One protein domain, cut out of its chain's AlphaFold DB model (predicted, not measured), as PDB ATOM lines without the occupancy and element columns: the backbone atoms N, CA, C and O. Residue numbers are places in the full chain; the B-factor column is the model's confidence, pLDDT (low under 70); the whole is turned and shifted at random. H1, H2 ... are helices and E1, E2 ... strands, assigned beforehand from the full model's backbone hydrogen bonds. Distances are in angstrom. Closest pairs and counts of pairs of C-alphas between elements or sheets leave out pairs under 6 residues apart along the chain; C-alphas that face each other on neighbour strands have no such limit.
ATOM      1  N   SER A 349     194.995 237.482 285.690       55.72
ATOM      2  CA  SER A 349     195.246 238.911 285.880       55.72
ATOM      3  C   SER A 349     194.529 239.414 287.129       55.72
ATOM      4  O   SER A 349     193.377 239.848 287.088       55.72
ATOM      5  N   GLU A 350     195.242 239.420 288.256       57.16
ATOM      6  CA  GLU A 350     194.728 239.997 289.504       57.16
ATOM      7  C   GLU A 350     194.374 241.476 289.386       57.16
ATOM      8  O   GLU A 350     193.410 241.929 290.002       57.16
ATOM      9  N   SER A 351     195.055 242.202 288.499       51.91
ATOM     10  CA  SER A 351     194.755 243.601 288.207       51.91
ATOM     11  C   SER A 351     193.374 243.831 287.585       51.91
ATOM     12  O   SER A 351     192.957 244.980 287.480       51.91
ATOM     13  N   LYS A 352     192.635 242.796 287.149       55.00
ATOM     14  CA  LYS A 352     191.213 242.921 286.760       55.00
ATOM     15  C   LYS A 352     190.244 242.615 287.906       55.00
ATOM     16  O   LYS A 352     189.108 243.076 287.854       55.00
ATOM     17  N   LEU A 353     190.689 241.884 288.928       53.19
ATOM     18  CA  LEU A 353     189.907 241.533 290.119       53.19
ATOM     19  C   LEU A 353     190.011 242.609 291.220       53.19
ATOM     20  O   LEU A 353     189.076 242.769 291.997       53.19
ATOM     21  N   SER A 354     191.105 243.384 291.244       55.09
ATOM     22  CA  SER A 354     191.454 244.377 292.277       55.09
ATOM     23  C   SER A 354     190.884 245.788 292.101       55.09
ATOM     24  O   SER A 354     191.172 246.685 292.892       55.09
ATOM     25  N   ARG A 355     190.088 246.048 291.063       59.38
ATOM     26  CA  ARG A 355     189.761 247.430 290.668       59.38
ATOM     27  C   ARG A 355     188.646 248.093 291.481       59.38
ATOM     28  O   ARG A 355     188.108 249.105 291.046       59.38
ATOM     29  N   ILE A 356     188.327 247.602 292.682       69.56
ATOM     30  CA  ILE A 356     187.611 248.399 293.697       69.56
ATOM     31  C   ILE A 356     188.642 249.246 294.459       69.56
ATOM     32  O   ILE A 356     188.857 249.049 295.649       69.56
ATOM     33  N   SER A 357     189.331 250.157 293.764       71.12
ATOM     34  CA  SER A 357     190.381 250.996 294.372       71.12
ATOM     35  C   SER A 357     191.393 250.185 295.202       71.12
ATOM     36  O   SER A 357     191.603 250.478 296.376       71.12
ATOM     37  N   SER A 358     191.959 249.128 294.604       76.38
ATOM     38  CA  SER A 358     192.946 248.213 295.207       76.38
ATOM     39  C   SER A 358     192.402 247.263 296.284       76.38
ATOM     40  O   SER A 358     193.141 246.403 296.755       76.38
ATOM     41  N   ILE A 359     191.124 247.364 296.668       84.06
ATOM     42  CA  ILE A 359     190.496 246.532 297.705       84.06
ATOM     43  C   ILE A 359     189.866 245.282 297.079       84.06
ATOM     44  O   ILE A 359     189.116 245.369 296.104       84.06
ATOM     45  N   VAL A 360     190.117 244.116 297.678       84.88
ATOM     46  CA  VAL A 360     189.536 242.832 297.257       84.88
ATOM     47  C   VAL A 360     188.564 242.321 298.329       84.88
ATOM     48  O   VAL A 360     188.977 242.169 299.482       84.88
ATOM     49  N   PRO A 361     187.289 242.043 298.000       89.31
ATOM     50  CA  PRO A 361     186.359 241.381 298.917       89.31
ATOM     51  C   PRO A 361     186.740 239.918 299.177       89.31
ATOM     52  O   PRO A 361     187.353 239.277 298.320       89.31
ATOM     53  N   ARG A 362     186.315 239.359 300.319       92.12
ATOM     54  CA  ARG A 362     186.399 237.906 300.573       92.12
ATOM     55  C   ARG A 362     185.665 237.092 299.515       92.12
ATOM     56  O   ARG A 362     184.781 237.589 298.819       92.12
ATOM     57  N   LEU A 363     186.035 235.822 299.408       91.69
ATOM     58  CA  LEU A 363     185.429 234.886 298.470       91.69
ATOM     59  C   LEU A 363     184.196 234.214 299.088       91.69
ATOM     60  O   LEU A 363     184.208 233.818 300.253       91.69
ATOM     61  N   LEU A 364     183.157 234.057 298.276       91.31
ATOM     62  CA  LEU A 364     181.899 233.383 298.586       91.31
ATOM     63  C   LEU A 364     181.731 232.178 297.659       91.31
ATOM     64  O   LEU A 364     181.865 232.304 296.442       91.31
ATOM     65  N   VAL A 365     181.376 231.023 298.210       91.62
ATOM     66  CA  VAL A 365     181.051 229.824 297.437       91.62
ATOM     67  C   VAL A 365     179.631 229.939 296.877       91.62
ATOM     68  O   VAL A 365     178.681 230.197 297.611       91.62
ATOM     69  N   THR A 366     179.463 229.733 295.570       86.25
ATOM     70  CA  THR A 366     178.168 229.876 294.863       86.25
ATOM     71  C   THR A 366     177.670 228.592 294.211       86.25
ATOM     72  O   THR A 366     176.479 228.443 293.954       86.25
ATOM     73  N   ALA A 367     178.566 227.643 293.948       84.88
ATOM     74  CA  ALA A 367     178.218 226.334 293.420       84.88
ATOM     75  C   ALA A 367     179.179 225.296 293.989       84.88
ATOM     76  O   ALA A 367     180.369 225.575 294.122       84.88
ATOM     77  N   VAL A 368     178.671 224.111 294.311       86.62
ATOM     78  CA  VAL A 368     179.480 223.027 294.871       86.62
ATOM     79  C   VAL A 368     179.103 221.703 294.203       86.62
ATOM     80  O   VAL A 368     177.908 221.463 293.996       86.62
ATOM     81  N   PRO A 369     180.084 220.855 293.844       82.50
ATOM     82  CA  PRO A 369     179.844 219.471 293.448       82.50
ATOM     83  C   PRO A 369     179.148 218.666 294.554       82.50
ATOM     84  O   PRO A 369     179.255 218.984 295.733       82.50
ATOM     85  N   ALA A 370     178.436 217.598 294.193       77.19
ATOM     86  CA  ALA A 370     177.688 216.799 295.172       77.19
ATOM     87  C   ALA A 370     178.586 216.031 296.167       77.19
ATOM     88  O   ALA A 370     178.114 215.597 297.213       77.19
ATOM     89  N   ASP A 371     179.852 215.833 295.815       80.44
ATOM     90  CA  ASP A 371     180.870 215.057 296.522       80.44
ATOM     91  C   ASP A 371     181.815 215.909 297.383       80.44
ATOM     92  O   ASP A 371     182.690 215.365 298.054       80.44
ATOM     93  N   VAL A 372     181.620 217.230 297.413       84.56
ATOM     94  CA  VAL A 372     182.416 218.159 298.222       84.56
ATOM     95  C   VAL A 372     181.561 218.690 299.375       84.56
ATOM     96  O   VAL A 372     180.432 219.123 299.178       84.56
ATOM     97  N   GLU A 373     182.104 218.690 300.594       90.00
ATOM     98  CA  GLU A 373     181.390 219.108 301.818       90.00
ATOM     99  C   GLU A 373     181.171 220.629 301.952       90.00
ATOM    100  O   GLU A 373     180.487 221.094 302.874       90.00
ATOM    101  N   LEU A 374     181.748 221.421 301.046       93.50
ATOM    102  CA  LEU A 374     181.454 222.848 300.929       93.50
ATOM    103  C   LEU A 374     179.969 223.055 300.588       93.50
ATOM    104  O   LEU A 374     179.290 222.181 300.052       93.50
ATOM    105  N   LYS A 375     179.437 224.235 300.889       92.00
ATOM    106  CA  LYS A 375     178.053 224.598 300.571       92.00
ATOM    107  C   LYS A 375     178.003 225.946 299.875       92.00
ATOM    108  O   LYS A 375     178.815 226.833 300.121       92.00
ATOM    109  N   SER A 376     177.011 226.109 299.004       89.56
ATOM    110  CA  SER A 376     176.671 227.434 298.485       89.56
ATOM    111  C   SER A 376     176.310 228.348 299.656       89.56
ATOM    112  O   SER A 376     175.470 227.981 300.474       89.56
ATOM    113  N   GLY A 377     176.917 229.529 299.712       89.25
ATOM    114  CA  GLY A 377     176.792 230.469 300.827       89.25
ATOM    115  C   GLY A 377     177.981 230.466 301.793       89.25
ATOM    116  O   GLY A 377     178.110 231.417 302.558       89.25
ATOM    117  N   ASP A 378     178.865 229.464 301.742       95.44
ATOM    118  CA  ASP A 378     180.078 229.448 302.564       95.44
ATOM    119  C   ASP A 378     180.996 230.625 302.190       95.44
ATOM    120  O   ASP A 378     181.330 230.814 301.017       95.44
ATOM    121  N   ILE A 379     181.444 231.404 303.178       96.06
ATOM    122  CA  ILE A 379     182.453 232.457 302.974       96.06
ATOM    123  C   ILE A 379     183.822 231.888 303.326       96.06
ATOM    124  O   ILE A 379     184.015 231.368 304.421       96.06
ATOM    125  N   ILE A 380     184.791 232.004 302.424       96.44
ATOM    126  CA  ILE A 380     186.128 231.440 302.618       96.44
ATOM    127  C   ILE A 380     186.926 232.329 303.575       96.44
ATOM    128  O   ILE A 380     187.213 233.489 303.274       96.44
ATOM    129  N   LEU A 381     187.300 231.765 304.723       96.81
ATOM    130  CA  LEU A 381     188.124 232.410 305.746       96.81
ATOM    131  C   LEU A 381     189.602 232.041 305.618       96.81
ATOM    132  O   LEU A 381     190.447 232.875 305.922       96.81
ATOM    133  N   ALA A 382     189.924 230.822 305.180       97.12
ATOM    134  CA  ALA A 382     191.295 230.410 304.885       97.12
ATOM    135  C   ALA A 382     191.341 229.243 303.889       97.12
ATOM    136  O   ALA A 382     190.424 228.420 303.853       97.12
ATOM    137  N   VAL A 383     192.421 229.155 303.113       96.38
ATOM    138  CA  VAL A 383     192.737 228.017 302.235       96.38
ATOM    139  C   VAL A 383     194.173 227.590 302.528       96.38
ATOM    140  O   VAL A 383     195.109 228.353 302.292       96.38
ATOM    141  N   GLY A 384     194.350 226.390 303.083       94.88
ATOM    142  CA  GLY A 384     195.626 226.003 303.684       94.88
ATOM    143  C   GLY A 384     196.015 226.984 304.796       94.88
ATOM    144  O   GLY A 384     195.223 227.249 305.696       94.88
ATOM    145  N   GLU A 385     197.210 227.560 304.685       94.00
ATOM    146  CA  GLU A 385     197.732 228.567 305.624       94.00
ATOM    147  C   GLU A 385     197.394 230.016 305.217       94.00
ATOM    148  O   GLU A 385     197.752 230.962 305.919       94.00
ATOM    149  N   VAL A 386     196.739 230.227 304.067       94.62
ATOM    150  CA  VAL A 386     196.428 231.572 303.564       94.62
ATOM    151  C   VAL A 386     195.089 232.038 304.126       94.62
ATOM    152  O   VAL A 386     194.033 231.557 303.713       94.62
ATOM    153  N   GLU A 387     195.125 232.999 305.048       95.12
ATOM    154  CA  GLU A 387     193.928 233.650 305.587       95.12
ATOM    155  C   GLU A 387     193.338 234.680 304.617       95.12
ATOM    156  O   GLU A 387     194.057 235.474 304.011       95.12
ATOM    157  N   ASN A 388     192.006 234.695 304.532       93.62
ATOM    158  CA  ASN A 388     191.194 235.532 303.649       93.62
ATOM    159  C   ASN A 388     191.798 235.636 302.232       93.62
ATOM    160  O   ASN A 388     192.157 236.732 301.790       93.62
ATOM    161  N   PRO A 389     191.958 234.499 301.531       92.62
ATOM    162  CA  PRO A 389     192.702 234.460 300.282       92.62
ATOM    163  C   PRO A 389     192.011 235.285 299.194       92.62
ATOM    164  O   PRO A 389     190.780 235.313 299.090       92.62
ATOM    165  N   THR A 390     192.807 235.918 298.336       87.69
ATOM    166  CA  THR A 390     192.323 236.397 297.040       87.69
ATOM    167  C   THR A 390     192.032 235.205 296.127       87.69
ATOM    168  O   THR A 390     192.433 234.066 296.381       87.69
ATOM    169  N   TYR A 391     191.338 235.451 295.015       84.88
ATOM    170  CA  TYR A 391     191.071 234.390 294.044       84.88
ATOM    171  C   TYR A 391     192.363 233.764 293.497       84.88
ATOM    172  O   TYR A 391     192.435 232.546 293.361       84.88
ATOM    173  N   LYS A 392     193.396 234.564 293.199       83.69
ATOM    174  CA  LYS A 392     194.665 234.043 292.673       83.69
ATOM    175  C   LYS A 392     195.386 233.194 293.704       83.69
ATOM    176  O   LYS A 392     195.778 232.086 293.362       83.69
ATOM    177  N   GLU A 393     195.498 233.665 294.944       89.62
ATOM    178  CA  GLU A 393     196.109 232.877 296.018       89.62
ATOM    179  C   GLU A 393     195.355 231.560 296.209       89.62
ATOM    180  O   GLU A 393     195.969 230.503 296.272       89.62
ATOM    181  N   MET A 394     194.018 231.589 296.173       90.56
ATOM    182  CA  MET A 394     193.229 230.362 296.207       90.56
ATOM    183  C   MET A 394     193.580 229.416 295.046       90.56
ATOM    184  O   MET A 394     193.716 228.213 295.270       90.56
ATOM    185  N   ARG A 395     193.740 229.912 293.809       88.12
ATOM    186  CA  ARG A 395     194.151 229.089 292.652       88.12
ATOM    187  C   ARG A 395     195.570 228.539 292.808       88.12
ATOM    188  O   ARG A 395     195.800 227.374 292.479       88.12
ATOM    189  N   GLU A 396     196.497 229.343 293.312       90.44
ATOM    190  CA  GLU A 396     197.886 228.952 293.564       90.44
ATOM    191  C   GLU A 396     197.956 227.857 294.632       90.44
ATOM    192  O   GLU A 396     198.503 226.787 294.360       90.44
ATOM    193  N   THR A 397     197.300 228.042 295.782       94.25
ATOM    194  CA  THR A 397     197.231 227.026 296.842       94.25
ATOM    195  C   THR A 397     196.516 225.760 296.366       94.25
ATOM    196  O   THR A 397     196.978 224.653 296.623       94.25
ATOM    197  N   THR A 398     195.431 225.892 295.593       92.94
ATOM    198  CA  THR A 398     194.746 224.737 294.981       92.94
ATOM    199  C   THR A 398     195.694 223.931 294.090       92.94
ATOM    200  O   THR A 398     195.673 222.704 294.115       92.94
ATOM    201  N   THR A 399     196.544 224.613 293.316       92.88
ATOM    202  CA  THR A 399     197.531 223.972 292.435       92.88
ATOM    203  C   THR A 399     198.646 223.304 293.232       92.88
ATOM    204  O   THR A 399     199.050 222.190 292.909       92.88
ATOM    205  N   GLU A 400     199.127 223.951 294.293       94.81
ATOM    206  CA  GLU A 400     200.146 223.387 295.177       94.81
ATOM    207  C   GLU A 400     199.666 222.090 295.844       94.81
ATOM    208  O   GLU A 400     200.438 221.142 295.999       94.81
ATOM    209  N   TYR A 401     198.386 222.011 296.204       96.00
ATOM    210  CA  TYR A 401     197.771 220.861 296.864       96.00
ATOM    211  C   TYR A 401     197.195 219.814 295.894       96.00
ATOM    212  O   TYR A 401     196.360 219.008 296.293       96.00
ATOM    213  N   GLU A 402     197.652 219.766 294.637       95.38
ATOM    214  CA  GLU A 402     197.216 218.743 293.676       95.38
ATOM    215  C   GLU A 402     197.321 217.326 294.265       95.38
ATOM    216  O   GLU A 402     198.385 216.900 294.722       95.38
ATOM    217  N   SER A 403     196.210 216.585 294.220       94.50
ATOM    218  CA  SER A 403     196.090 215.217 294.749       94.50
ATOM    219  C   SER A 403     196.419 215.080 296.245       94.50
ATOM    220  O   SER A 403     196.797 213.997 296.701       94.50
ATOM    221  N   ARG A 404     196.305 216.163 297.023       96.06
ATOM    222  CA  ARG A 404     196.517 216.188 298.477       96.06
ATOM    223  C   ARG A 404     195.324 216.819 299.186       96.06
ATOM    224  O   ARG A 404     194.587 217.609 298.609       96.06
ATOM    225  N   GLU A 405     195.154 216.476 300.458       96.12
ATOM    226  CA  GLU A 405     194.142 217.090 301.316       96.12
ATOM    227  C   GLU A 405     194.457 218.572 301.549       96.12
ATOM    228  O   GLU A 405     195.508 218.919 302.092       96.12
ATOM    229  N   LEU A 406     193.534 219.437 301.141       96.88
ATOM    230  CA  LEU A 406     193.569 220.880 301.326       96.88
ATOM    231  C   LEU A 406     192.480 221.278 302.334       96.88
ATOM    232  O   LEU A 406     191.293 221.191 302.003       96.88
ATOM    233  N   PRO A 407     192.842 221.721 303.550       97.31
ATOM    234  CA  PRO A 407     191.869 222.270 304.483       97.31
ATOM    235  C   PRO A 407     191.420 223.660 304.022       97.31
ATOM    236  O   PRO A 407     192.235 224.523 303.689       97.31
ATOM    237  N   ILE A 408     190.112 223.888 304.031       97.62
ATOM    238  CA  ILE A 408     189.474 225.169 303.741       97.62
ATOM    239  C   ILE A 408     188.619 225.541 304.945       97.62
ATOM    240  O   ILE A 408     187.665 224.842 305.290       97.62
ATOM    241  N   LYS A 409     188.956 226.657 305.586       97.81
ATOM    242  CA  LYS A 409     188.165 227.218 306.678       97.81
ATOM    243  C   LYS A 409     187.099 228.132 306.089       97.81
ATOM    244  O   LYS A 409     187.420 229.033 305.312       97.81
ATOM    245  N   VAL A 410     185.848 227.928 306.476       97.50
ATOM    246  CA  VAL A 410     184.696 228.687 305.991       97.50
ATOM    247  C   VAL A 410     183.865 229.241 307.139       97.50
ATOM    248  O   VAL A 410     183.820 228.668 308.224       97.50
ATOM    249  N   LEU A 411     183.185 230.354 306.888       96.81
ATOM    250  CA  LEU A 411     182.089 230.843 307.709       96.81
ATOM    251  C   LEU A 411     180.784 230.332 307.097       96.81
ATOM    252  O   LEU A 411     180.434 230.711 305.978       96.81
ATOM    253  N   ARG A 412     180.073 229.492 307.847       94.94
ATOM    254  CA  ARG A 412     178.798 228.883 307.469       94.94
ATOM    255  C   ARG A 412     177.769 229.189 308.543       94.94
ATOM    256  O   ARG A 412     177.986 228.865 309.705       94.94
ATOM    257  N   ASP A 413     176.682 229.857 308.164       89.94
ATOM    258  CA  ASP A 413     175.586 230.226 309.074       89.94
ATOM    259  C   ASP A 413     176.055 230.930 310.371       89.94
ATOM    260  O   ASP A 413     175.456 230.798 311.437       89.94
ATOM    261  N   GLY A 414     177.152 231.693 310.283       90.19
ATOM    262  CA  GLY A 414     177.756 232.415 311.409       90.19
ATOM    263  C   GLY A 414     178.738 231.605 312.267       90.19
ATOM    264  O   GLY A 414     179.349 232.180 313.165       90.19
ATOM    265  N   SER A 415     178.934 230.314 311.989       94.50
ATOM    266  CA  SER A 415     179.951 229.469 312.627       94.50
ATOM    267  C   SER A 415     181.140 229.194 311.711       94.50
ATOM    268  O   SER A 415     180.987 229.049 310.501       94.50
ATOM    269  N   GLU A 416     182.336 229.113 312.295       96.50
ATOM    270  CA  GLU A 416     183.532 228.691 311.570       96.50
ATOM    271  C   GLU A 416     183.592 227.164 311.483       96.50
ATOM    272  O   GLU A 416     183.527 226.472 312.501       96.50
ATOM    273  N   GLU A 417     183.762 226.645 310.274       96.50
ATOM    274  CA  GLU A 417     183.933 225.221 309.996       96.50
ATOM    275  C   GLU A 417     185.184 225.011 309.139       96.50
ATOM    276  O   GLU A 417     185.525 225.850 308.308       96.50
ATOM    277  N   THR A 418     185.868 223.881 309.318       96.38
ATOM    278  CA  THR A 418     186.963 223.471 308.430       96.38
ATOM    279  C   THR A 418     186.499 222.285 307.609       96.38
ATOM    280  O   THR A 418     186.125 221.254 308.164       96.38
ATOM    281  N   VAL A 419     186.556 222.437 306.291       94.81
ATOM    282  CA  VAL A 419     186.219 221.412 305.309       94.81
ATOM    283  C   VAL A 419     187.488 220.998 304.582       94.81
ATOM    284  O   VAL A 419     188.254 221.852 304.140       94.81
ATOM    285  N   THR A 420     187.711 219.700 304.421       94.88
ATOM    286  CA  THR A 420     188.845 219.194 303.641       94.88
ATOM    287  C   THR A 420     188.391 218.857 302.230       94.88
ATOM    288  O   THR A 420     187.402 218.153 302.038       94.88
ATOM    289  N   VAL A 421     189.129 219.341 301.235       94.81
ATOM    290  CA  VAL A 421     188.907 219.018 299.821       94.81
ATOM    291  C   VAL A 421     190.167 218.414 299.214       94.81
ATOM    292  O   VAL A 421     191.261 218.604 299.738       94.81
ATOM    293  N   VAL A 422     190.031 217.703 298.095       94.62
ATOM    294  CA  VAL A 422     191.176 217.177 297.340       94.62
ATOM    295  C   VAL A 422     191.145 217.784 295.939       94.62
ATOM    296  O   VAL A 422     190.300 217.400 295.135       94.62
ATOM    297  N   PRO A 423     192.013 218.764 295.640       94.19
ATOM    298  CA  PRO A 423     192.109 219.326 294.304       94.19
ATOM    299  C   PRO A 423     192.621 218.303 293.291       94.19
ATOM    300  O   PRO A 423     193.662 217.675 293.498       94.19
ATOM    301  N   GLU A 424     191.943 218.196 292.153       92.50
ATOM    302  CA  GLU A 424     192.319 217.279 291.078       92.50
ATOM    303  C   GLU A 424     192.555 218.015 289.765       92.50
ATOM    304  O   GLU A 424     191.957 219.053 289.474       92.50
ATOM    305  N   ARG A 425     193.450 217.470 288.940       91.44
ATOM    306  CA  ARG A 425     193.694 217.990 287.598       91.44
ATOM    307  C   ARG A 425     192.504 217.678 286.701       91.44
ATOM    308  O   ARG A 425     192.149 216.516 286.513       91.44
ATOM    309  N   ALA A 426     191.918 218.715 286.117       84.56
ATOM    310  CA  ALA A 426     190.822 218.558 285.182       84.56
ATOM    311  C   ALA A 426     191.276 217.785 283.930       84.56
ATOM    312  O   ALA A 426     192.417 217.877 283.480       84.56
ATOM    313  N   ALA A 427     190.376 216.985 283.360       76.31
ATOM    314  CA  ALA A 427     190.699 216.165 282.191       76.31
ATOM    315  C   ALA A 427     190.769 216.986 280.889       76.31
ATOM    316  O   ALA A 427     191.428 216.588 279.928       76.31
ATOM    317  N   ASP A 428     190.052 218.108 280.840       70.38
ATOM    318  CA  ASP A 428     189.850 218.963 279.669       70.38
ATOM    319  C   ASP A 428     190.686 220.251 279.696       70.38
ATOM    320  O   ASP A 428     191.018 220.798 278.643       70.38
ATOM    321  N   SER A 429     191.066 220.705 280.886       67.75
ATOM    322  CA  SER A 429     191.982 221.818 281.109       67.75
ATOM    323  C   SER A 429     193.171 221.333 281.928       67.75
ATOM    324  O   SER A 429     193.024 220.526 282.834       67.75
ATOM    325  N   ASN A 430     194.381 221.816 281.647       75.62
ATOM    326  CA  ASN A 430     195.560 221.436 282.437       75.62
ATOM    327  C   ASN A 430     195.593 222.133 283.818       75.62
ATOM    328  O   ASN A 430     196.667 222.386 284.366       75.62
ATOM    329  N   GLU A 431     194.423 222.497 284.340       83.31
ATOM    330  CA  GLU A 431     194.220 223.213 285.588       83.31
ATOM    331  C   GLU A 431     193.883 222.242 286.720       83.31
ATOM    332  O   GLU A 431     193.201 221.241 286.517       83.31
ATOM    333  N   VAL A 432     194.334 222.562 287.932       88.75
ATOM    334  CA  VAL A 432     193.975 221.831 289.154       88.75
ATOM    335  C   VAL A 432     192.760 222.514 289.780       88.75
ATOM    336  O   VAL A 432     192.777 223.731 289.983       88.75
ATOM    337  N   LEU A 433     191.680 221.774 290.031       89.50
ATOM    338  CA  LEU A 433     190.369 222.297 290.423       89.50
ATOM    339  C   LEU A 433     189.800 221.556 291.640       89.50
ATOM    340  O   LEU A 433     189.992 220.358 291.798       89.50
ATOM    341  N   ILE A 434     189.025 222.285 292.448       90.31
ATOM    342  CA  ILE A 434     188.123 221.719 293.473       90.31
ATOM    343  C   ILE A 434     186.705 221.526 292.893       90.31
ATOM    344  O   ILE A 434     185.902 220.769 293.419       90.31
ATOM    345  N   GLY A 435     186.376 222.223 291.796       86.94
ATOM    346  CA  GLY A 435     185.070 222.128 291.129       86.94
ATOM    347  C   GLY A 435     183.985 223.068 291.671       86.94
ATOM    348  O   GLY A 435     182.822 222.919 291.310       86.94
ATOM    349  N   ILE A 436     184.340 224.043 292.511       88.94
ATOM    350  CA  ILE A 436     183.391 225.010 293.081       88.94
ATOM    351  C   ILE A 436     183.248 226.287 292.240       88.94
ATOM    352  O   ILE A 436     184.191 226.737 291.588       88.94
ATOM    353  N   GLY A 437     182.071 226.906 292.312       85.25
ATOM    354  CA  GLY A 437     181.822 228.269 291.843       85.25
ATOM    355  C   GLY A 437     182.134 229.291 292.934       85.25
ATOM    356  O   GLY A 437     181.814 229.066 294.101       85.25
ATOM    357  N   ILE A 438     182.726 230.427 292.557       85.56
ATOM    358  CA  ILE A 438     183.159 231.481 293.485       85.56
ATOM    359  C   ILE A 438     182.626 232.843 293.030       85.56
ATOM    360  O   ILE A 438     182.673 233.173 291.846       85.56
ATOM    361  N   ALA A 439     182.159 233.639 293.986       84.81
ATOM    362  CA  ALA A 439     181.845 235.057 293.848       84.81
ATOM    363  C   ALA A 439     182.500 235.857 294.989       84.81
ATOM    364  O   ALA A 439     183.284 235.317 295.767       84.81
ATOM    365  N   PHE A 440     182.187 237.146 295.087       87.62
ATOM    366  CA  PHE A 440     182.604 237.985 296.210       87.62
ATOM    367  C   PHE A 440     181.564 237.974 297.338       87.62
ATOM    368  O   PHE A 440     180.364 238.051 297.075       87.62
ATOM    369  N   ASP A 441     182.031 237.942 298.588       91.31
ATOM    370  CA  ASP A 441     181.246 238.217 299.797       91.31
ATOM    371  C   ASP A 441     180.846 239.694 299.798       91.31
ATOM    372  O   ASP A 441     181.538 240.570 300.311       91.31
ATOM    373  N   ALA A 442     179.743 239.976 299.115       89.81
ATOM    374  CA  ALA A 442     179.259 241.327 298.906       89.81
ATOM    375  C   ALA A 442     178.450 241.863 300.097       89.81
ATOM    376  O   ALA A 442     178.278 243.076 300.242       89.81
ATOM    377  N   GLU A 443     177.923 240.962 300.925       91.75
ATOM    378  CA  GLU A 443     177.014 241.290 302.024       91.75
ATOM    379  C   GLU A 443     177.769 241.778 303.265       91.75
ATOM    380  O   GLU A 443     177.231 242.605 303.995       91.75
ATOM    381  N   HIS A 444     179.034 241.384 303.447       94.19
ATOM    382  CA  HIS A 444     179.881 241.859 304.543       94.19
ATOM    383  C   HIS A 444     181.034 242.716 304.011       94.19
ATOM    384  O   HIS A 444     181.714 242.289 303.087       94.19
ATOM    385  N   PRO A 445     181.343 243.889 304.590       94.88
ATOM    386  CA  PRO A 445     182.385 244.778 304.082       94.88
ATOM    387  C   PRO A 445     183.791 244.343 304.547       94.88
ATOM    388  O   PRO A 445     184.546 245.152 305.077       94.88
ATOM    389  N   VAL A 446     184.146 243.062 304.401       94.88
ATOM    390  CA  VAL A 446     185.390 242.467 304.931       94.88
ATOM    391  C   VAL A 446     186.456 242.260 303.853       94.88
ATOM    392  O   VAL A 446     186.273 241.511 302.895       94.88
ATOM    393  N   VAL A 447     187.613 242.887 304.032       92.38
ATOM    394  CA  VAL A 447     188.701 242.893 303.048       92.38
ATOM    395  C   VAL A 447     189.468 241.567 303.058       92.38
ATOM    396  O   VAL A 447     190.002 241.163 304.086       92.38
ATOM    397  N   ALA A 448     189.573 240.907 301.903       90.56
ATOM    398  CA  ALA A 448     190.464 239.759 301.707       90.56
ATOM    399  C   ALA A 448     191.935 240.182 301.681       90.56
ATOM    400  O   ALA A 448     192.813 239.600 302.316       90.56
ATOM    401  N   GLY A 449     192.192 241.263 300.959       86.88
ATOM    402  CA  GLY A 449     193.498 241.878 300.868       86.88
ATOM    403  C   GLY A 449     193.438 243.159 300.055       86.88
ATOM    404  O   GLY A 449     192.390 243.546 299.527       86.88
ATOM    405  N   MET A 450     194.595 243.798 299.957       82.44
ATOM    406  CA  MET A 450     194.825 244.881 299.020       82.44
ATOM    407  C   MET A 450     195.821 244.445 297.956       82.44
ATOM    408  O   MET A 450     196.811 243.784 298.265       82.44
ATOM    409  N   ILE A 451     195.566 244.845 296.717       74.06
ATOM    410  CA  ILE A 451     196.464 244.635 295.584       74.06
ATOM    411  C   ILE A 451     196.925 246.019 295.145       74.06
ATOM    412  O   ILE A 451     196.159 246.756 294.531       74.06
ATOM    413  N   ALA A 452     198.151 246.376 295.524       64.25
ATOM    414  CA  ALA A 452     198.777 247.633 295.138       64.25
ATOM    415  C   ALA A 452     199.087 247.641 293.631       64.25
ATOM    416  O   ALA A 452     199.510 246.623 293.079       64.25
ATOM    417  N   ASP A 453     198.913 248.792 292.979       60.25
ATOM    418  CA  ASP A 453     199.545 249.036 291.679       60.25
ATOM    419  C   ASP A 453     201.075 249.133 291.858       60.25
ATOM    420  O   ASP A 453     201.554 249.403 292.959       60.25
ATOM    421  N   GLU A 454     201.860 248.929 290.789       56.12
ATOM    422  CA  GLU A 454     203.340 248.932 290.851       56.12
ATOM    423  C   GLU A 454     203.932 250.218 291.479       56.12
ATOM    424  O   GLU A 454     205.034 250.174 292.025       56.12
ATOM    425  N   ASP A 455     203.176 251.326 291.469       55.88
ATOM    426  CA  ASP A 455     203.539 252.632 292.038       55.88
ATOM    427  C   ASP A 455     202.732 253.024 293.305       55.88
ATOM    428  O   ASP A 455     202.890 254.133 293.828       55.88
ATOM    429  N   ASP A 456     201.850 252.154 293.817       61.44
ATOM    430  CA  ASP A 456     200.971 252.464 294.952       61.44
ATOM    431  C   ASP A 456     201.668 252.205 296.302       61.44
ATOM    432  O   ASP A 456     201.995 251.079 296.674       61.44
ATOM    433  N   THR A 457     201.894 253.282 297.061       57.69
ATOM    434  CA  THR A 457     202.528 253.266 298.395       57.69
ATOM    435  C   THR A 457     201.509 253.352 299.534       57.69
ATOM    436  O   THR A 457     201.875 253.585 300.691       57.69
ATOM    437  N   THR A 458     200.219 253.207 299.221       60.56
ATOM    438  CA  THR A 458     199.137 253.367 300.190       60.56
ATOM    439  C   THR A 458     199.230 252.312 301.304       60.56
ATOM    440  O   THR A 458     199.380 251.124 301.012       60.56
ATOM    441  N   PRO A 459     199.132 252.705 302.595       63.47
ATOM    442  CA  PRO A 459     199.143 251.758 303.708       63.47
ATOM    443  C   PRO A 459     198.065 250.684 303.546       63.47
ATOM    444  O   PRO A 459     196.894 251.006 303.357       63.47
ATOM    445  N   ALA A 460     198.447 249.412 303.642       76.56
ATOM    446  CA  ALA A 460     197.511 248.313 303.447       76.56
ATOM    447  C   ALA A 460     196.463 248.253 304.571       76.56
ATOM    448  O   ALA A 460     196.798 248.273 305.758       76.56
ATOM    449  N   ILE A 461     195.190 248.131 304.193       89.25
ATOM    450  CA  ILE A 461     194.131 247.672 305.090       89.25
ATOM    451  C   ILE A 461     194.461 246.216 305.464       89.25
ATOM    452  O   ILE A 461     194.696 245.413 304.555       89.25
ATOM    453  N   PRO A 462     194.497 245.850 306.760       91.75
ATOM    454  CA  PRO A 462     194.789 244.478 307.165       91.75
ATOM    455  C   PRO A 462     193.797 243.467 306.578       91.75
ATOM    456  O   PRO A 462     192.608 243.759 306.433       91.75
ATOM    457  N   ARG A 463     194.276 242.253 306.279       91.38
ATOM    458  CA  ARG A 463     193.414 241.142 305.845       91.38
ATOM    459  C   ARG A 463     192.398 240.822 306.939       91.38
ATOM    460  O   ARG A 463     192.730 240.862 308.120       91.38
ATOM    461  N   GLY A 464     191.163 240.535 306.548       93.31
ATOM    462  CA  GLY A 464     190.057 240.295 307.475       93.31
ATOM    463  C   GLY A 464     189.491 241.561 308.131       93.31
ATOM    464  O   GLY A 464     188.513 241.462 308.872       93.31
ATOM    465  N   ALA A 465     190.038 242.753 307.862       95.62
ATOM    466  CA  ALA A 465     189.477 243.984 308.406       95.62
ATOM    467  C   ALA A 465     188.111 244.297 307.783       95.62
ATOM    468  O   ALA A 465     187.903 244.199 306.573       95.62
ATOM    469  N   THR A 466     187.184 244.730 308.628       96.69
ATOM    470  CA  THR A 466     185.861 245.212 308.236       96.69
ATOM    471  C   THR A 466     185.936 246.706 307.933       96.69
ATOM    472  O   THR A 466     186.325 247.498 308.793       96.69
ATOM    473  N   ILE A 467     185.544 247.117 306.731       96.25
ATOM    474  CA  ILE A 467     185.344 248.523 306.386       96.25
ATOM    475  C   ILE A 467     184.086 249.009 307.100       96.25
ATOM    476  O   ILE A 467     183.010 248.432 306.974       96.25
ATOM    477  N   THR A 468     184.235 250.086 307.858       97.19
ATOM    478  CA  THR A 468     183.179 250.670 308.693       97.19
ATOM    479  C   THR A 468     182.621 251.961 308.105       97.19
ATOM    480  O   THR A 468     181.432 252.234 308.266       97.19
ATOM    481  N   ALA A 469     183.441 252.730 307.380       97.12
ATOM    482  CA  ALA A 469     182.994 253.913 306.658       97.12
ATOM    483  C   ALA A 469     183.839 254.192 305.407       97.12
ATOM    484  O   ALA A 469     185.022 253.855 305.342       97.12
ATOM    485  N   VAL A 470     183.214 254.849 304.430       95.12
ATOM    486  CA  VAL A 470     183.836 255.378 303.213       95.12
ATOM    487  C   VAL A 470     183.566 256.876 303.163       95.12
ATOM    488  O   VAL A 470     182.421 257.307 303.088       95.12
ATOM    489  N   ASP A 471     184.627 257.669 303.246       94.62
ATOM    490  CA  ASP A 471     184.597 259.131 303.290       94.62
ATOM    491  C   ASP A 471     183.632 259.692 304.353       94.62
ATOM    492  O   ASP A 471     182.855 260.616 304.122       94.62
ATOM    493  N   GLY A 472     183.646 259.074 305.540       94.12
ATOM    494  CA  GLY A 472     182.772 259.426 306.663       94.12
ATOM    495  C   GLY A 472     181.333 258.904 306.563       94.12
ATOM    496  O   GLY A 472     180.561 259.092 307.503       94.12
ATOM    497  N   VAL A 473     180.961 258.228 305.472       97.31
ATOM    498  CA  VAL A 473     179.661 257.558 305.328       97.31
ATOM    499  C   VAL A 473     179.776 256.125 305.836       97.31
ATOM    500  O   VAL A 473     180.562 255.346 305.305       97.31
ATOM    501  N   ASN A 474     178.985 255.764 306.847       97.56
ATOM    502  CA  ASN A 474     178.964 254.397 307.369       97.56
ATOM    503  C   ASN A 474     178.509 253.405 306.295       97.56
ATOM    504  O   ASN A 474     177.525 253.647 305.594       97.56
ATOM    505  N   VAL A 475     179.194 252.267 306.220       96.62
ATOM    506  CA  VAL A 475     178.884 251.187 305.278       96.62
ATOM    507  C   VAL A 475     178.612 249.893 306.028       96.62
ATOM    508  O   VAL A 475     179.185 249.643 307.087       96.62
ATOM    509  N   SER A 476     177.712 249.077 305.481       95.62
ATOM    510  CA  SER A 476     177.299 247.808 306.095       95.62
ATOM    511  C   SER A 476     177.564 246.589 305.218       95.62
ATOM    512  O   SER A 476     177.410 245.466 305.676       95.62
ATOM    513  N   SER A 477     177.971 246.815 303.970       94.44
ATOM    514  CA  SER A 477     178.166 245.797 302.942       94.44
ATOM    515  C   SER A 477     179.176 246.287 301.901       94.44
ATOM    516  O   SER A 477     179.389 247.496 301.754       94.44
ATOM    517  N   PHE A 478     179.766 245.379 301.121       91.50
ATOM    518  CA  PHE A 478     180.605 245.784 299.985       91.50
ATOM    519  C   PHE A 478     179.815 246.482 298.882       91.50
ATOM    520  O   PHE A 478     180.372 247.298 298.149       91.50
ATOM    521  N   TYR A 479     178.513 246.216 298.791       90.94
ATOM    522  CA  TYR A 479     177.611 246.989 297.948       90.94
ATOM    523  C   TYR A 479     177.670 248.487 298.277       90.94
ATOM    524  O   TYR A 479     177.820 249.310 297.371       90.94
ATOM    525  N   ASP A 480     177.604 248.842 299.565       92.81
ATOM    526  CA  ASP A 480     177.710 250.232 300.020       92.81
ATOM    527  C   ASP A 480     179.115 250.792 299.771       92.81
ATOM    528  O   ASP A 480     179.241 251.896 299.244       92.81
ATOM    529  N   VAL A 481     180.164 250.007 300.058       91.56
ATOM    530  CA  VAL A 481     181.565 250.393 299.805       91.56
ATOM    531  C   VAL A 481     181.760 250.810 298.347       91.56
ATOM    532  O   VAL A 481     182.217 251.918 298.071       91.56
ATOM    533  N   ILE A 482     181.352 249.966 297.394       88.06
ATOM    534  CA  ILE A 482     181.499 250.252 295.959       88.06
ATOM    535  C   ILE A 482     180.669 251.475 295.563       88.06
ATOM    536  O   ILE A 482     181.127 252.307 294.775       88.06
ATOM    537  N   ARG A 483     179.446 251.597 296.089       88.75
ATOM    538  CA  ARG A 483     178.548 252.715 295.783       88.75
ATOM    539  C   ARG A 483     179.152 254.050 296.222       88.75
ATOM    540  O   ARG A 483     179.138 254.998 295.436       88.75
ATOM    541  N   GLU A 484     179.713 254.117 297.426       91.06
ATOM    542  CA  GLU A 484     180.338 255.335 297.953       91.06
ATOM    543  C   GLU A 484     181.683 255.651 297.280       91.06
ATOM    544  O   GLU A 484     181.943 256.815 296.963       91.06
ATOM    545  N   ILE A 485     182.492 254.636 296.948       87.94
ATOM    546  CA  ILE A 485     183.712 254.820 296.144       87.94
ATOM    547  C   ILE A 485     183.356 255.427 294.778       87.94
ATOM    548  O   ILE A 485     183.928 256.439 294.373       87.94
ATOM    549  N   ARG A 486     182.349 254.881 294.082       84.88
ATOM    550  CA  ARG A 486     181.922 255.369 292.756       84.88
ATOM    551  C   ARG A 486     181.438 256.812 292.761       84.88
ATOM    552  O   ARG A 486     181.742 257.552 291.826       84.88
ATOM    553  N   LYS A 487     180.702 257.230 293.795       87.31
ATOM    554  CA  LYS A 487     180.246 258.625 293.945       87.31
ATOM    555  C   LYS A 487     181.406 259.617 294.046       87.31
ATOM    556  O   LYS A 487     181.238 260.790 293.713       87.31
ATOM    557  N   ASN A 488     182.573 259.153 294.483       88.00
ATOM    558  CA  ASN A 488     183.768 259.963 294.681       88.00
ATOM    559  C   ASN A 488     184.858 259.708 293.630       88.00
ATOM    560  O   ASN A 488     186.021 260.026 293.863       88.00
ATOM    561  N   ALA A 489     184.492 259.191 292.452       84.31
ATOM    562  CA  ALA A 489     185.437 258.956 291.364       84.31
ATOM    563  C   ALA A 489     186.244 260.218 290.996       84.31
ATOM    564  O   ALA A 489     185.690 261.306 290.814       84.31
ATOM    565  N   GLY A 490     187.564 260.065 290.864       83.88
ATOM    566  CA  GLY A 490     188.508 261.155 290.610       83.88
ATOM    567  C   GLY A 490     188.888 261.989 291.840       83.88
ATOM    568  O   GLY A 490     189.547 263.015 291.671       83.88
ATOM    569  N   LYS A 491     188.472 261.595 293.050       88.50
ATOM    570  CA  LYS A 491     188.836 262.253 294.314       88.50
ATOM    571  C   LYS A 491     189.680 261.328 295.189       88.50
ATOM    572  O   LYS A 491     189.639 260.111 295.040       88.50
ATOM    573  N   ARG A 492     190.385 261.922 296.151       88.81
ATOM    574  CA  ARG A 492     191.008 261.205 297.267       88.81
ATOM    575  C   ARG A 492     189.991 261.053 298.394       88.81
ATOM    576  O   ARG A 492     189.443 262.061 298.834       88.81
ATOM    577  N   ILE A 493     189.743 259.827 298.840       90.62
ATOM    578  CA  ILE A 493     188.776 259.492 299.897       90.62
ATOM    579  C   ILE A 493     189.471 258.852 301.095       90.62
ATOM    580  O   ILE A 493     190.623 258.428 301.003       90.62
ATOM    581  N   THR A 494     188.757 258.750 302.215       93.56
ATOM    582  CA  THR A 494     189.204 257.987 303.389       93.56
ATOM    583  C   THR A 494     188.406 256.695 303.549       93.56
ATOM    584  O   THR A 494     187.206 256.680 303.304       93.56
ATOM    585  N   ILE A 495     189.069 255.607 303.941       93.50
ATOM    586  CA  ILE A 495     188.446 254.325 304.284       93.50
ATOM    587  C   ILE A 495     188.755 254.023 305.746       93.50
ATOM    588  O   ILE A 495     189.920 253.885 306.130       93.50
ATOM    589  N   ASP A 496     187.704 253.923 306.550       96.06
ATOM    590  CA  ASP A 496     187.772 253.641 307.979       96.06
ATOM    591  C   ASP A 496     187.563 252.139 308.154       96.06
ATOM    592  O   ASP A 496     186.547 251.595 307.718       96.06
ATOM    593  N   TRP A 497     188.495 251.454 308.807       96.25
ATOM    594  CA  TRP A 497     188.462 250.002 308.958       96.25
ATOM    595  C   TRP A 497     188.679 249.577 310.408       96.25
ATOM    596  O   TRP A 497     189.276 250.295 311.213       96.25
ATOM    597  N   ARG A 498     188.193 248.382 310.736       96.62
ATOM    598  CA  ARG A 498     188.346 247.740 312.039       96.62
ATOM    599  C   ARG A 498     188.679 246.267 311.852       96.62
ATOM    600  O   ARG A 498     187.950 245.571 311.154       96.62
ATOM    601  N   LEU A 499     189.755 245.805 312.477       94.06
ATOM    602  CA  LEU A 499     190.129 244.393 312.488       94.06
ATOM    603  C   LEU A 499     189.512 243.674 313.694       94.06
ATOM    604  O   LEU A 499     188.920 242.613 313.544       94.06
ATOM    605  N   ASP A 500     189.572 244.301 314.868       92.38
ATOM    606  CA  ASP A 500     189.027 243.774 316.122       92.38
ATOM    607  C   ASP A 500     188.631 244.931 317.071       92.38
ATOM    608  O   ASP A 500     188.524 246.087 316.651       92.38
ATOM    609  N   SER A 501     188.333 244.643 318.343       88.25
ATOM    610  CA  SER A 501     187.916 245.663 319.321       88.25
ATOM    611  C   SER A 501     189.003 246.683 319.674       88.25
ATOM    612  O   SER A 501     188.668 247.780 320.122       88.25
ATOM    613  N   GLU A 502     190.275 246.333 319.500       91.44
ATOM    614  CA  GLU A 502     191.433 247.153 319.870       91.44
ATOM    615  C   GLU A 502     192.146 247.738 318.638       91.44
ATOM    616  O   GLU A 502     192.745 248.812 318.717       91.44
ATOM    617  N   THR A 503     192.020 247.085 317.480       93.12
ATOM    618  CA  THR A 503     192.731 247.410 316.241       93.12
ATOM    619  C   THR A 503     191.789 248.006 315.194       93.12
ATOM    620  O   THR A 503     190.971 247.315 314.577       93.12
ATOM    621  N   ALA A 504     191.932 249.307 314.939       95.00
ATOM    622  CA  ALA A 504     191.208 250.040 313.902       95.00
ATOM    623  C   ALA A 504     192.092 251.132 313.283       95.00
ATOM    624  O   ALA A 504     193.069 251.573 313.890       95.00
ATOM    625  N   GLY A 505     191.737 251.597 312.088       94.12
ATOM    626  CA  GLY A 505     192.524 252.602 311.386       94.12
ATOM    627  C   GLY A 505     191.774 253.315 310.271       94.12
ATOM    628  O   GLY A 505     190.593 253.083 310.016       94.12
ATOM    629  N   LYS A 506     192.495 254.223 309.617       93.88
ATOM    630  CA  LYS A 506     192.022 255.014 308.482       93.88
ATOM    631  C   LYS A 506     193.109 255.045 307.420       93.88
ATOM    632  O   LYS A 506     194.260 255.337 307.736       93.88
ATOM    633  N   VAL A 507     192.739 254.773 306.175       90.62
ATOM    634  CA  VAL A 507     193.628 254.885 305.013       90.62
ATOM    635  C   VAL A 507     193.055 255.889 304.020       90.62
ATOM    636  O   VAL A 507     191.839 255.990 303.877       90.62
ATOM    637  N   ALA A 508     193.913 256.665 303.359       89.06
ATOM    638  CA  ALA A 508     193.503 257.551 302.276       89.06
ATOM    639  C   ALA A 508     193.827 256.900 300.928       89.06
ATOM    640  O   ALA A 508     194.973 256.513 300.720       89.06
ATOM    641  N   LEU A 509     192.843 256.820 300.032       83.06
ATOM    642  CA  LEU A 509     192.947 256.171 298.722       83.06
ATOM    643  C   LEU A 509     192.521 257.142 297.618       83.06
ATOM    644  O   LEU A 509     191.542 257.876 297.772       83.06
ATOM    645  N   ASP A 510     193.245 257.142 296.502       81.12
ATOM    646  CA  ASP A 510     192.859 257.888 295.305       81.12
ATOM    647  C   ASP A 510     191.888 257.037 294.466       81.12
ATOM    648  O   ASP A 510     192.172 255.893 294.115       81.12
ATOM    649  N   VAL A 511     190.703 257.572 294.156       79.69
ATOM    650  CA  VAL A 511     189.698 256.852 293.361       79.69
ATOM    651  C   VAL A 511     189.893 257.154 291.880       79.69
ATOM    652  O   VAL A 511     189.683 258.287 291.436       79.69
ATOM    653  N   SER A 512     190.230 256.133 291.092       68.56
ATOM    654  CA  SER A 512     190.352 256.230 289.632       68.56
ATOM    655  C   SER A 512     189.048 256.684 288.959       68.56
ATOM    656  O   SER A 512     187.948 256.560 289.507       68.56
ATOM    657  N   LYS A 513     189.146 257.253 287.753       63.72
ATOM    658  CA  LYS A 513     187.963 257.695 286.997       63.72
ATOM    659  C   LYS A 513     187.216 256.490 286.398       63.72
ATOM    660  O   LYS A 513     187.839 255.474 286.110       63.72
ATOM    661  N   PRO A 514     185.895 256.598 286.131       53.47
ATOM    662  CA  PRO A 514     185.058 255.484 285.659       53.47
ATOM    663  C   PRO A 514     185.546 254.794 284.372       53.47
ATOM    664  O   PRO A 514     185.236 253.629 284.153       53.47
ATOM    665  N   ILE A 515     186.308 255.507 283.535       43.44
ATOM    666  CA  ILE A 515     186.871 255.011 282.268       43.44
ATOM    667  C   ILE A 515     187.952 253.930 282.476       43.44
ATOM    668  O   ILE A 515     188.170 253.128 281.572       43.44
ATOM    669  N   ASP A 516     188.552 253.835 283.668       43.12
ATOM    670  CA  ASP A 516     189.651 252.901 283.966       43.12
ATOM    671  C   ASP A 516     189.195 251.605 284.681       43.12
ATOM    672  O   ASP A 516     190.006 250.722 284.986       43.12
ATOM    673  N   PHE A 517     187.884 251.439 284.910       47.06
ATOM    674  CA  PHE A 517     187.294 250.255 285.548       47.06
ATOM    675  C   PHE A 517     186.808 249.209 284.511       47.06
ATOM    676  O   PHE A 517     185.860 249.462 283.773       47.06
ATOM    677  N   PRO A 518     187.298 247.962 284.526       51.94
ATOM    678  CA  PRO A 518     186.474 246.770 284.466       51.94
ATOM    679  C   PRO A 518     185.647 246.813 285.755       51.94
ATOM    680  O   PRO A 518     186.097 246.462 286.844       51.94
ATOM    681  N   ALA A 519     184.483 247.438 285.646       65.00
ATOM    682  CA  ALA A 519     183.616 247.777 286.761       65.00
ATOM    683  C   ALA A 519     183.150 246.520 287.508       65.00
ATOM    684  O   ALA A 519     182.667 245.596 286.884       65.00
ATOM    685  N   ILE A 520     183.216 246.473 288.840       76.19
ATOM    686  CA  ILE A 520     182.432 245.463 289.570       76.19
ATOM    687  C   ILE A 520     180.945 245.752 289.353       76.19
ATOM    688  O   ILE A 520     180.465 246.833 289.674       76.19
ATOM    689  N   GLU A 521     180.191 244.824 288.808       81.50
ATOM    690  CA  GLU A 521     178.771 244.987 288.520       81.50
ATOM    691  C   GLU A 521     177.950 243.950 289.270       81.50
ATOM    692  O   GLU A 521     178.468 242.923 289.713       81.50
TER     693      GLU A 521
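This is residues 349 to 521 of the 674 residues of the protein "PDZ domain-containing protein" of Planctomycetes bacterium (UniProt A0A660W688). Two lobes sit side by side, each a small three-stranded sheet with a ten-residue helix over one face: E3, E4, E5 with H2 in one, E8, E9, E10 with H3 in the other. The chain passes between the lobes twice, where E1 runs on into E2 and from E6 to E7; E2 pairs with E6 in the first lobe, E1 with E7 beside the second. The printed part has 173 residues, in the order H1 E1 E2 E3 H2 E4 E5 E6 E7 E8 H3 E9 E10; the four sheets, E3-E4-E5, E8-E9-E10, E1-E7 and E2-E6, are antiparallel. The class is mixed, helices and strands, with under half of the residues in named elements. The whole is compact, with a radius of gyration of the C-alphas of 16.8 A and spans of 47 by 35 by 26 A.

One sheet holds E3, residues 379 to 383, E4, 406 to 412, 17.9 A long, and E5, 415 to 421, 18.8 A. H2, residues 391 to 400, measures 14.3 A. The other sheet holds E8, 466 to 470, E9, 492 to 498, 20.2 A, and E10, 504 to 510, 20.3 A, ending at C-alpha 510 at (192.859, 257.888, 295.305). H3, 478 to 487, measures 14.2 A. E1 is 359 to 361, E2 363 to 367, E6 437 to 440 and E7 447 to 450. H1, 350 to 353, begins at C-alpha 350 at (194.728, 239.997, 289.504).

In the hairpin E4 and E5, N 408 and O 419 are 2.8 A apart; E3 pairs with E4 through N 381 and O 409, 2.8 A. H2 is on this sheet in two layers, a helix on one face, at a height of 9.3 A. It runs slantwise to E3, at 38 degrees on the local plane. The closest C-alphas of E2 and E3, Leu 364 and Ile 379, are 4.5 A apart. E2 and E6 have N 364 and O 439 at 2.8 A. E1 runs on into E2 at 37 degrees, and N 448 of E7 and O 360 of E1 are 2.8 A apart. The closest C-alphas of E7 and E8, Val 447 and Thr 466, are 6.4 A apart. E8 and E9 have N 468 and O 496 at 2.8 A, and the hairpin E9 and E10 has N 495 and O 507 at 2.8 A. H3, again in two layers, is on this sheet at a height of 9.5 A, over E8 and E9, along the strands at 23 degrees to E8 on the local plane. H2 and H3 are apart. H1 is close to H2 but not clearly touching, with C-alphas of Glu 350 and Lys 392 at 6.7 A. Every O i to N i+4 pair is within hydrogen-bond range in H2 and H3; H1 is too short for one.

The C-alphas farthest apart, of Ala 427 and Gly 472, are 50.3 A apart. The printed part has no cut. The links E2 to E3, E5 to E6 and E7 to E8 are long. The mean pLDDT of the printed part is 85.7, with values under 70 at residues 349 to 356, 429, 452 to 459 and 512 to 519.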